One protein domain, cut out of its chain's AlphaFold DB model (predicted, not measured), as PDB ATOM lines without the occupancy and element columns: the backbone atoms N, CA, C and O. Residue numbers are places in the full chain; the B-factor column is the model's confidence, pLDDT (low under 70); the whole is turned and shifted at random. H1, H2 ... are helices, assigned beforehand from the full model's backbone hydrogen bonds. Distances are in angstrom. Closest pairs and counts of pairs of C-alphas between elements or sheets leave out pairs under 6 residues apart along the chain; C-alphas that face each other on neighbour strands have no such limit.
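Overview. This is residues 18 to 100 of the 188 residues of the protein "DHHA1 domain-containing protein" of Erythrobacter sp. HI00D59 (UniProt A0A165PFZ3). One long helix, H5, forms one side of an elongated helical body; H3 crosses it, H2 packs on the other side of H3, and H1 packs on H2 near one end of the length. H4 makes a corner with the beginning of H5, whose last residues, 95 to 100, stick out at the opposite end. The printed part has 83 residues with five named helices, H1 to H5 in chain order, and no named strand: all helix. It is compact, with a radius of gyration of the C-alphas of 13.3 A, and spans 44 by 27 by 22 A.

Along the chain. H5, residues 77 to 100, runs 34.5 A from C-alpha 77 at (98.934, -59.939, 193.836) to C-alpha 100 at (87.159, -56.101, 226.011). H3 is residues 50 to 57, 10.3 A; H2 is residues 32 to 41, 14.1 A; H4 is residues 64 to 73, 14.2 A. H1, residues 18 to 25, 10.8 A, begins at C-alpha 18 at (78.002, -70.693, 198.539).

Arrangement. H5 touches H3 with residues 84 to 91 alone, about perpendicular at 82 degrees; the closest C-alphas, of Pro 52 and Ala 87, are 4.8 A apart. H3 touches H2, the hub, about perpendicular at 74 degrees, closest at the C-alphas of Leu 36 and Thr 50, 5.1 A. H2 touches H1 at a steep tilt of 48 degrees, opposite ways, closest at the C-alphas of Arg 19 and Ile 34, 6.3 A. The helix packing is mostly crossed, the helices standing at large angles where they touch: of these three pairs, H5 and H3, H3 and H2, and H2 and H1, 0 are at a shallow tilt. H2 and H4 only just touch, only at their ends, with 3 pairs of C-alphas within 8 A; the closest, of Leu 33 and Ser 71, are 5.6 A apart. H4 and H5 only just touch, only at the corner by their link, with 3 such pairs; the closest C-alphas, of Glu 73 and Asp 79, are 5.1 A apart. H2 and H5 are apart. In H1, H2, H3, H4 and H5 every O i to N i+4 pair is within hydrogen-bond range.

Size, cuts and confidence. The two C-alphas farthest apart, of Glu 27 and Glu 100, are 44.9 A apart. The printed part has no cut and no long link. Mean pLDDT of the printed part is 97.2, and no printed residue is under 70.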
ATOM      1  N   ALA A  18      77.306 -71.380 199.628       96.31
ATOM      2  CA  ALA A  18      78.002 -70.693 198.539       96.31
ATOM      3  C   ALA A  18      78.859 -71.658 197.700       96.31
ATOM      4  O   ALA A  18      78.795 -71.626 196.471       96.31
ATOM      5  N   ARG A  19      79.603 -72.562 198.352       97.81
ATOM      6  CA  ARG A  19      80.372 -73.615 197.672       97.81
ATOM      7  C   ARG A  19      79.475 -74.546 196.876       97.81
ATOM      8  O   ARG A  19      79.755 -74.808 195.712       97.81
ATOM      9  N   MET A  20      78.403 -75.030 197.500       97.50
ATOM     10  CA  MET A  20      77.483 -75.974 196.864       97.50
ATOM     11  C   MET A  20      76.832 -75.376 195.615       97.50
ATOM     12  O   MET A  20      76.712 -76.055 194.602       97.50
ATOM     13  N   VAL A  21      76.438 -74.099 195.672       96.06
ATOM     14  CA  VAL A  21      75.879 -73.391 194.512       96.06
ATOM     15  C   VAL A  21      76.933 -73.213 193.420       96.06
ATOM     16  O   VAL A  21      76.625 -73.434 192.251       96.06
ATOM     17  N   TRP A  22      78.174 -72.862 193.774       97.06
ATOM     18  CA  TRP A  22      79.246 -72.734 192.787       97.06
ATOM     19  C   TRP A  22      79.497 -74.042 192.037       97.06
ATOM     20  O   TRP A  22      79.460 -74.041 190.811       97.06
ATOM     21  N   GLU A  23      79.690 -75.147 192.760       96.44
ATOM     22  CA  GLU A  23      79.952 -76.474 192.182       96.44
ATOM     23  C   GLU A  23      78.769 -77.024 191.377       96.44
ATOM     24  O   GLU A  23      78.952 -77.862 190.499       96.44
ATOM     25  N   PHE A  24      77.547 -76.575 191.671       95.56
ATOM     26  CA  PHE A  24      76.378 -76.919 190.868       95.56
ATOM     27  C   PHE A  24      76.350 -76.158 189.534       95.56
ATOM     28  O   PHE A  24      75.973 -76.722 188.509       95.56
ATOM     29  N   CYS A  25      76.725 -74.878 189.548       96.50
ATOM     30  CA  CYS A  25      76.648 -74.001 188.379       96.50
ATOM     31  C   CYS A  25      77.902 -74.038 187.489       96.50
ATOM     32  O   CYS A  25      77.830 -73.606 186.339       96.50
ATOM     33  N   HIS A  26      79.037 -74.512 188.007       96.50
ATOM     34  CA  HIS A  26      80.344 -74.391 187.365       96.50
ATOM     35  C   HIS A  26      81.175 -75.668 187.513       96.50
ATOM     36  O   HIS A  26      81.122 -76.350 188.533       96.50
ATOM     37  N   GLU A  27      82.010 -75.949 186.512       96.38
ATOM     38  CA  GLU A  27      82.983 -77.054 186.544       96.38
ATOM     39  C   GLU A  27      84.355 -76.609 187.077       96.38
ATOM     40  O   GLU A  27      85.208 -77.433 187.410       96.38
ATOM     41  N   GLN A  28      84.598 -75.298 187.137       96.38
ATOM     42  CA  GLN A  28      85.855 -74.721 187.595       96.38
ATOM     43  C   GLN A  28      85.966 -74.776 189.128       96.38
ATOM     44  O   GLN A  28      84.951 -74.671 189.825       96.38
ATOM     45  N   PRO A  29      87.194 -74.848 189.678       96.12
ATOM     46  CA  PRO A  29      87.415 -74.650 191.108       96.12
ATOM     47  C   PRO A  29      86.796 -73.333 191.584       96.12
ATOM     48  O   PRO A  29      86.826 -72.341 190.852       96.12
ATOM     49  N   ALA A  30      86.237 -73.307 192.798       96.69
ATOM     50  CA  ALA A  30      85.659 -72.062 193.296       96.69
ATOM     51  C   ALA A  30      86.735 -70.995 193.524       96.69
ATOM     52  O   ALA A  30      87.833 -71.325 193.976       96.69
ATOM     53  N   PRO A  31      86.418 -69.721 193.239       96.56
ATOM     54  CA  PRO A  31      87.336 -68.615 193.441       96.56
ATOM     55  C   PRO A  31      87.699 -68.453 194.916       96.56
ATOM     56  O   PRO A  31      86.948 -68.843 195.819       96.56
ATOM     57  N   ARG A  32      88.825 -67.773 195.153       97.56
ATOM     58  CA  ARG A  32      89.354 -67.485 196.492       97.56
ATOM     59  C   ARG A  32      88.319 -66.843 197.422       97.56
ATOM     60  O   ARG A  32      88.272 -67.165 198.605       97.56
ATOM     61  N   LEU A  33      87.453 -65.988 196.872       97.88
ATOM     62  CA  LEU A  33      86.322 -65.391 197.581       97.88
ATOM     63  C   LEU A  33      85.442 -66.452 198.269       97.88
ATOM     64  O   LEU A  33      85.173 -66.357 199.466       97.88
ATOM     65  N   ILE A  34      85.030 -67.490 197.536       98.00
ATOM     66  CA  ILE A  34      84.157 -68.556 198.050       98.00
ATOM     67  C   ILE A  34      84.908 -69.468 199.022       98.00
ATOM     68  O   ILE A  34      84.317 -69.911 200.006       98.00
ATOM     69  N   GLU A  35      86.201 -69.717 198.800       98.19
ATOM     70  CA  GLU A  35      87.039 -70.464 199.750       98.19
ATOM     71  C   GLU A  35      87.080 -69.798 201.127       98.19
ATOM     72  O   GLU A  35      86.838 -70.463 202.132       98.19
ATOM     73  N   LEU A  36      87.342 -68.489 201.175       98.44
ATOM     74  CA  LEU A  36      87.403 -67.736 202.428       98.44
ATOM     75  C   LEU A  36      86.023 -67.641 203.099       98.44
ATOM     76  O   LEU A  36      85.924 -67.752 204.322       98.44
ATOM     77  N   ILE A  37      84.951 -67.483 202.312       98.00
ATOM     78  CA  ILE A  37      83.572 -67.499 202.823       98.00
ATOM     79  C   ILE A  37      83.237 -68.860 203.440       98.00
ATOM     80  O   ILE A  37      82.725 -68.904 204.556       98.00
ATOM     81  N   GLU A  38      83.536 -69.969 202.759       98.25
ATOM     82  CA  GLU A  38      83.292 -71.317 203.281       98.25
ATOM     83  C   GLU A  38      84.097 -71.597 204.548       98.25
ATOM     84  O   GLU A  38      83.552 -72.097 205.532       98.25
ATOM     85  N   ASP A  39      85.388 -71.269 204.538       98.38
ATOM     86  CA  ASP A  39      86.285 -71.525 205.662       98.38
ATOM     87  C   ASP A  39      85.837 -70.772 206.926       98.38
ATOM     88  O   ASP A  39      85.984 -71.264 208.050       98.38
ATOM     89  N   ARG A  40      85.214 -69.602 206.736       97.38
ATOM     90  CA  ARG A  40      84.567 -68.815 207.786       97.38
ATOM     91  C   ARG A  40      83.222 -69.401 208.222       97.38
ATOM     92  O   ARG A  40      82.992 -69.511 209.426       97.38
ATOM     93  N   ASP A  41      82.348 -69.726 207.274       96.12
ATOM     94  CA  ASP A  41      80.992 -70.245 207.507       96.12
ATOM     95  C   ASP A  41      81.022 -71.560 208.297       96.12
ATOM     96  O   ASP A  41      80.330 -71.717 209.302       96.12
ATOM     97  N   LEU A  42      81.932 -72.460 207.918       95.62
ATOM     98  CA  LEU A  42      82.152 -73.743 208.587       95.62
ATOM     99  C   LEU A  42      83.081 -73.644 209.806       95.62
ATOM    100  O   LEU A  42      83.381 -74.660 210.430       95.62
ATOM    101  N   TRP A  43      83.535 -72.433 210.150       95.81
ATOM    102  CA  TRP A  43      84.365 -72.147 211.322       95.81
ATOM    103  C   TRP A  43      85.684 -72.946 211.379       95.81
ATOM    104  O   TRP A  43      86.118 -73.383 212.445       95.81
ATOM    105  N   ARG A  44      86.323 -73.160 210.223       96.31
ATOM    106  CA  ARG A  44      87.528 -73.996 210.089       96.31
ATOM    107  C   ARG A  44      88.827 -73.208 210.245       96.31
ATOM    108  O   ARG A  44      89.737 -73.683 210.914       96.31
ATOM    109  N   PHE A  45      88.890 -72.004 209.676       96.94
ATOM    110  CA  PHE A  45      90.066 -71.123 209.732       96.94
ATOM    111  C   PHE A  45      91.366 -71.776 209.230       96.94
ATOM    112  O   PHE A  45      92.419 -71.615 209.843       96.94
ATOM    113  N   ASN A  46      91.302 -72.509 208.114       98.00
ATOM    114  CA  ASN A  46      92.481 -73.088 207.465       98.00
ATOM    115  C   ASN A  46      93.372 -72.037 206.788       98.00
ATOM    116  O   ASN A  46      94.526 -72.329 206.478       98.00
ATOM    117  N   PHE A  47      92.845 -70.837 206.524       97.69
ATOM    118  CA  PHE A  47      93.613 -69.730 205.962       97.69
ATOM    119  C   PHE A  47      93.752 -68.588 206.968       97.69
ATOM    120  O   PHE A  47      92.765 -68.155 207.568       97.69
ATOM    121  N   ASP A  48      94.964 -68.040 207.084       97.12
ATOM    122  CA  ASP A  48      95.255 -66.902 207.967       97.12
ATOM    123  C   ASP A  48      94.363 -65.687 207.661       97.12
ATOM    124  O   ASP A  48      93.933 -64.965 208.564       97.12
ATOM    125  N   ASP A  49      94.016 -65.499 206.386       97.81
ATOM    126  CA  ASP A  49      93.187 -64.388 205.928       97.81
ATOM    127  C   ASP A  49      91.681 -64.598 206.141       97.81
ATOM    128  O   ASP A  49      90.925 -63.640 206.017       97.81
ATOM    129  N   THR A  50      91.207 -65.792 206.522       98.38
ATOM    130  CA  THR A  50      89.763 -66.082 206.647       98.38
ATOM    131  C   THR A  50      89.050 -65.136 207.608       98.38
ATOM    132  O   THR A  50      87.989 -64.593 207.287       98.38
ATOM    133  N   LYS A  51      89.609 -64.926 208.808       98.06
ATOM    134  CA  LYS A  51      89.000 -64.023 209.798       98.06
ATOM    135  C   LYS A  51      89.095 -62.554 209.359       98.06
ATOM    136  O   LYS A  51      88.030 -61.935 209.276       98.06
ATOM    137  N   PRO A  52      90.291 -62.022 209.015       98.50
ATOM    138  CA  PRO A  52      90.418 -60.660 208.508       98.50
ATOM    139  C   PRO A  52      89.496 -60.366 207.330       98.50
ATOM    140  O   PRO A  52      88.701 -59.429 207.393       98.50
ATOM    141  N   PHE A  53      89.558 -61.191 206.284       98.56
ATOM    142  CA  PHE A  53      88.764 -61.014 205.079       98.56
ATOM    143  C   PHE A  53      87.271 -61.095 205.383       98.56
ATOM    144  O   PHE A  53      86.515 -60.219 204.983       98.56
ATOM    145  N   GLY A  54      86.832 -62.098 206.151       97.56
ATOM    146  CA  GLY A  54      85.423 -62.245 206.502       97.56
ATOM    147  C   GLY A  54      84.874 -61.070 207.317       97.56
ATOM    148  O   GLY A  54      83.686 -60.768 207.220       97.56
ATOM    149  N   LEU A  55      85.697 -60.415 208.143       97.50
ATOM    150  CA  LEU A  55      85.328 -59.179 208.837       97.50
ATOM    151  C   LEU A  55      85.240 -57.991 207.878       97.50
ATOM    152  O   LEU A  55      84.243 -57.274 207.919       97.50
ATOM    153  N   TRP A  56      86.257 -57.804 207.039       98.25
ATOM    154  CA  TRP A  56      86.318 -56.731 206.047       98.25
ATOM    155  C   TRP A  56      85.182 -56.826 205.022       98.25
ATOM    156  O   TRP A  56      84.485 -55.853 204.781       98.25
ATOM    157  N   LEU A  57      84.874 -58.021 204.519       97.75
ATOM    158  CA  LEU A  57      83.798 -58.223 203.547       97.75
ATOM    159  C   LEU A  57      82.429 -57.772 204.087       97.75
ATOM    160  O   LEU A  57      81.571 -57.349 203.322       97.75
ATOM    161  N   ARG A  58      82.210 -57.814 205.411       94.88
ATOM    162  CA  ARG A  58      80.960 -57.330 206.027       94.88
ATOM    163  C   ARG A  58      80.812 -55.806 206.018       94.88
ATOM    164  O   ARG A  58      79.708 -55.337 206.289       94.88
ATOM    165  N   SER A  59      81.882 -55.044 205.779       95.50
ATOM    166  CA  SER A  59      81.777 -53.598 205.544       95.50
ATOM    167  C   SER A  59      81.509 -53.244 204.086       95.50
ATOM    168  O   SER A  59      81.154 -52.098 203.815       95.50
ATOM    169  N   GLU A  60      81.639 -54.201 203.168       97.06
ATOM    170  CA  GLU A  60      81.360 -53.977 201.754       97.06
ATOM    171  C   GLU A  60      79.847 -54.023 201.468       97.06
ATOM    172  O   GLU A  60      79.092 -54.716 202.162       97.06
ATOM    173  N   PRO A  61      79.375 -53.302 200.435       96.44
ATOM    174  CA  PRO A  61      78.002 -53.412 199.962       96.44
ATOM    175  C   PRO A  61      77.614 -54.854 199.610       96.44
ATOM    176  O   PRO A  61      78.406 -55.632 199.077       96.44
ATOM    177  N   PHE A  62      76.354 -55.202 199.875       95.38
ATOM    178  CA  PHE A  62      75.767 -56.471 199.447       95.38
ATOM    179  C   PHE A  62      75.332 -56.356 197.979       95.38
ATOM    180  O   PHE A  62      74.153 -56.157 197.687       95.38
ATOM    181  N   ASP A  63      76.313 -56.392 197.078       96.94
ATOM    182  CA  ASP A  63      76.159 -56.080 195.660       96.94
ATOM    183  C   ASP A  63      77.005 -57.020 194.783       96.94
ATOM    184  O   ASP A  63      78.164 -57.297 195.089       96.94
ATOM    185  N   PHE A  64      76.415 -57.522 193.694       95.19
ATOM    186  CA  PHE A  64      77.072 -58.508 192.832       95.19
ATOM    187  C   PHE A  64      78.233 -57.923 192.027       95.19
ATOM    188  O   PHE A  64      79.229 -58.620 191.852       95.19
ATOM    189  N   GLU A  65      78.126 -56.677 191.550       97.88
ATOM    190  CA  GLU A  65      79.214 -56.035 190.804       97.88
ATOM    191  C   GLU A  65      80.418 -55.848 191.725       97.88
ATOM    192  O   GLU A  65      81.531 -56.251 191.384       97.88
ATOM    193  N   ARG A  66      80.179 -55.365 192.951       97.75
ATOM    194  CA  ARG A  66      81.248 -55.218 193.937       97.75
ATOM    195  C   ARG A  66      81.891 -56.552 194.315       97.75
ATOM    196  O   ARG A  66      83.106 -56.625 194.478       97.75
ATOM    197  N   TRP A  67      81.117 -57.623 194.467       97.12
ATOM    198  CA  TRP A  67      81.688 -58.939 194.772       97.12
ATOM    199  C   TRP A  67      82.512 -59.522 193.626       97.12
ATOM    200  O   TRP A  67      83.506 -60.197 193.892       97.12
ATOM    201  N   GLU A  68      82.134 -59.250 192.377       96.69
ATOM    202  CA  GLU A  68      82.929 -59.632 191.210       96.69
ATOM    203  C   GLU A  68      84.275 -58.893 191.200       96.69
ATOM    204  O   GLU A  68      85.319 -59.528 191.053       96.69
ATOM    205  N   GLU A  69      84.278 -57.583 191.467       97.81
ATOM    206  CA  GLU A  69      85.518 -56.808 191.625       97.81
ATOM    207  C   GLU A  69      86.410 -57.384 192.729       97.81
ATOM    208  O   GLU A  69      87.589 -57.632 192.498       97.81
ATOM    209  N   ILE A  70      85.851 -57.669 193.910       98.12
ATOM    210  CA  ILE A  70      86.600 -58.252 195.037       98.12
ATOM    211  C   ILE A  70      87.189 -59.615 194.658       98.12
ATOM    212  O   ILE A  70      88.327 -59.930 195.013       98.12
ATOM    213  N   SER A  71      86.427 -60.439 193.934       97.44
ATOM    214  CA  SER A  71      86.896 -61.735 193.439       97.44
ATOM    215  C   SER A  71      88.117 -61.574 192.525       97.44
ATOM    216  O   SER A  71      89.079 -62.333 192.650       97.44
ATOM    217  N   GLN A  72      88.116 -60.557 191.658       97.38
ATOM    218  CA  GLN A  72      89.238 -60.230 190.774       97.38
ATOM    219  C   GLN A  72      90.429 -59.635 191.542       97.38
ATOM    220  O   GLN A  72      91.559 -60.078 191.336       97.38
ATOM    221  N   GLU A  73      90.190 -58.700 192.470       97.69
ATOM    222  CA  GLU A  73      91.217 -58.089 193.331       97.69
ATOM    223  C   GLU A  73      91.972 -59.151 194.141       97.69
ATOM    224  O   GLU A  73      93.197 -59.108 194.222       97.69
ATOM    225  N   LEU A  74      91.275 -60.160 194.681       97.31
ATOM    226  CA  LEU A  74      91.899 -61.265 195.422       97.31
ATOM    227  C   LEU A  74      92.866 -62.107 194.575       97.31
ATOM    228  O   LEU A  74      93.749 -62.758 195.142       97.31
ATOM    229  N   MET A  75      92.704 -62.106 193.250       94.38
ATOM    230  CA  MET A  75      93.540 -62.851 192.303       94.38
ATOM    231  C   MET A  75      94.704 -62.018 191.739       94.38
ATOM    232  O   MET A  75      95.634 -62.599 191.174       94.38
ATOM    233  N   ASP A  76      94.698 -60.690 191.908       95.50
ATOM    234  CA  ASP A  76      95.834 -59.820 191.583       95.50
ATOM    235  C   ASP A  76      96.735 -59.629 192.809       95.50
ATOM    236  O   ASP A  76      96.303 -59.179 193.865       95.50
ATOM    237  N   GLY A  77      98.027 -59.941 192.685       91.00
ATOM    238  CA  GLY A  77      98.934 -59.939 193.836       91.00
ATOM    239  C   GLY A  77      99.098 -58.583 194.538       91.00
ATOM    240  O   GLY A  77      99.369 -58.561 195.739       91.00
ATOM    241  N   ARG A  78      98.952 -57.453 193.832       94.00
ATOM    242  CA  ARG A  78      99.079 -56.120 194.449       94.00
ATOM    243  C   ARG A  78      97.771 -55.675 195.080       94.00
ATOM    244  O   ARG A  78      97.797 -55.168 196.202       94.00
ATOM    245  N   ASP A  79      96.657 -55.863 194.381       95.12
ATOM    246  CA  ASP A  79      95.347 -55.487 194.911       95.12
ATOM    247  C   ASP A  79      94.933 -56.381 196.083       95.12
ATOM    248  O   ASP A  79      94.480 -55.867 197.106       95.12
ATOM    249  N   SER A  80      95.220 -57.682 196.003       97.06
ATOM    250  CA  SER A  80      95.006 -58.639 197.089       97.06
ATOM    251  C   SER A  80      95.762 -58.236 198.356       97.06
ATOM    252  O   SER A  80      95.170 -58.164 199.432       97.06
ATOM    253  N   GLU A  81      97.047 -57.870 198.257       97.38
ATOM    254  CA  GLU A  81      97.816 -57.445 199.436       97.38
ATOM    255  C   GLU A  81      97.300 -56.124 200.024       97.38
ATOM    256  O   GLU A  81      97.239 -55.974 201.246       97.38
ATOM    257  N   ARG A  82      96.876 -55.175 199.181       97.44
ATOM    258  CA  ARG A  82      96.263 -53.920 199.642       97.44
ATOM    259  C   ARG A  82      94.982 -54.195 200.434       97.44
ATOM    260  O   ARG A  82      94.873 -53.748 201.576       97.44
ATOM    261  N   LEU A  83      94.068 -54.972 199.858       97.81
ATOM    262  CA  LEU A  83      92.802 -55.368 200.477       97.81
ATOM    263  C   LEU A  83      93.039 -56.114 201.794       97.81
ATOM    264  O   LEU A  83      92.489 -55.756 202.838       97.81
ATOM    265  N   LEU A  84      93.898 -57.134 201.782       98.25
ATOM    266  CA  LEU A  84      94.154 -57.957 202.961       98.25
ATOM    267  C   LEU A  84      94.891 -57.191 204.066       98.25
ATOM    268  O   LEU A  84      94.680 -57.461 205.249       98.25
ATOM    269  N   SER A  85      95.712 -56.197 203.723       98.19
ATOM    270  CA  SER A  85      96.332 -55.303 204.706       98.19
ATOM    271  C   SER A  85      95.289 -54.475 205.467       98.19
ATOM    272  O   SER A  85      95.331 -54.412 206.705       98.19
ATOM    273  N   GLU A  86      94.305 -53.912 204.758       98.12
ATOM    274  CA  GLU A  86      93.161 -53.218 205.365       98.12
ATOM    275  C   GLU A  86      92.342 -54.173 206.243       98.12
ATOM    276  O   GLU A  86      92.066 -53.879 207.413       98.12
ATOM    277  N   ALA A  87      92.050 -55.370 205.731       98.50
ATOM    278  CA  ALA A  87      91.316 -56.398 206.455       98.50
ATOM    279  C   ALA A  87      92.016 -56.814 207.761       98.50
ATOM    280  O   ALA A  87      91.395 -56.891 208.827       98.50
ATOM    281  N   ARG A  88      93.341 -57.011 207.726       98.62
ATOM    282  CA  ARG A  88      94.152 -57.323 208.914       98.62
ATOM    283  C   ARG A  88      94.150 -56.176 209.920       98.62
ATOM    284  O   ARG A  88      94.180 -56.427 211.126       98.62
ATOM    285  N   ALA A  89      94.110 -54.922 209.470       98.31
ATOM    286  CA  ALA A  89      93.990 -53.777 210.368       98.31
ATOM    287  C   ALA A  89      92.647 -53.757 211.108       98.31
ATOM    288  O   ALA A  89      92.633 -53.574 212.329       98.31
ATOM    289  N   MET A  90      91.546 -54.031 210.404       98.19
ATOM    290  CA  MET A  90      90.222 -54.173 211.015       98.19
ATOM    291  C   MET A  90      90.181 -55.331 212.017       98.19
ATOM    292  O   MET A  90      89.661 -55.158 213.121       98.19
ATOM    293  N   GLN A  91      90.785 -56.478 211.682       98.31
ATOM    294  CA  GLN A  91      90.837 -57.643 212.571       98.31
ATOM    295  C   GLN A  91      91.528 -57.321 213.898       98.31
ATOM    296  O   GLN A  91      90.995 -57.655 214.952       98.31
ATOM    297  N   ARG A  92      92.662 -56.605 213.877       98.31
ATOM    298  CA  ARG A  92      93.372 -56.222 215.114       98.31
ATOM    299  C   ARG A  92      92.490 -55.412 216.060       98.31
ATOM    300  O   ARG A  92      92.518 -55.638 217.267       98.31
ATOM    301  N   PHE A  93      91.716 -54.466 215.530       98.19
ATOM    302  CA  PHE A  93      90.774 -53.697 216.341       98.19
ATOM    303  C   PHE A  93      89.617 -54.570 216.837       98.19
ATOM    304  O   PHE A  93      89.256 -54.512 218.011       98.19
ATOM    305  N   PHE A  94      89.060 -55.408 215.962       98.25
ATOM    306  CA  PHE A  94      87.974 -56.318 216.309       98.25
ATOM    307  C   PHE A  94      88.368 -57.282 217.433       98.25
ATOM    308  O   PHE A  94      87.616 -57.419 218.393       98.25
ATOM    309  N   ASP A  95      89.567 -57.863 217.386       98.38
ATOM    310  CA  ASP A  95      90.081 -58.759 218.428       98.38
ATOM    311  C   ASP A  95      90.229 -58.048 219.778       98.38
ATOM    312  O   ASP A  95      89.878 -58.604 220.821       98.38
ATOM    313  N   GLN A  96      90.681 -56.788 219.783       98.50
ATOM    314  CA  GLN A  96      90.705 -55.981 221.008       98.50
ATOM    315  C   GLN A  96      89.298 -55.804 221.584       98.50
ATOM    316  O   GLN A  96      89.118 -55.938 222.793       98.50
ATOM    317  N   LYS A  97      88.292 -55.563 220.733       98.62
ATOM    318  CA  LYS A  97      86.897 -55.425 221.172       98.62
ATOM    319  C   LYS A  97      86.292 -56.742 221.638       98.62
ATOM    320  O   LYS A  97      85.575 -56.738 222.633       98.62
ATOM    321  N   VAL A  98      86.628 -57.866 221.007       98.75
ATOM    322  CA  VAL A  98      86.250 -59.201 221.497       98.75
ATOM    323  C   VAL A  98      86.793 -59.426 222.907       98.75
ATOM    324  O   VAL A  98      86.032 -59.817 223.789       98.75
ATOM    325  N   ASN A  99      88.075 -59.130 223.144       98.62
ATOM    326  CA  ASN A  99      88.695 -59.269 224.463       98.62
ATOM    327  C   ASN A  99      88.056 -58.343 225.507       98.62
ATOM    328  O   ASN A  99      87.755 -58.782 226.616       98.62
ATOM    329  N   GLU A 100      87.817 -57.081 225.145       98.69
ATOM    330  CA  GLU A 100      87.159 -56.101 226.011       98.69
ATOM    331  C   GLU A 100      85.756 -56.575 226.408       98.69
ATOM    332  O   GLU A 100      85.451 -56.656 227.595       98.69
TER     333      GLU A 100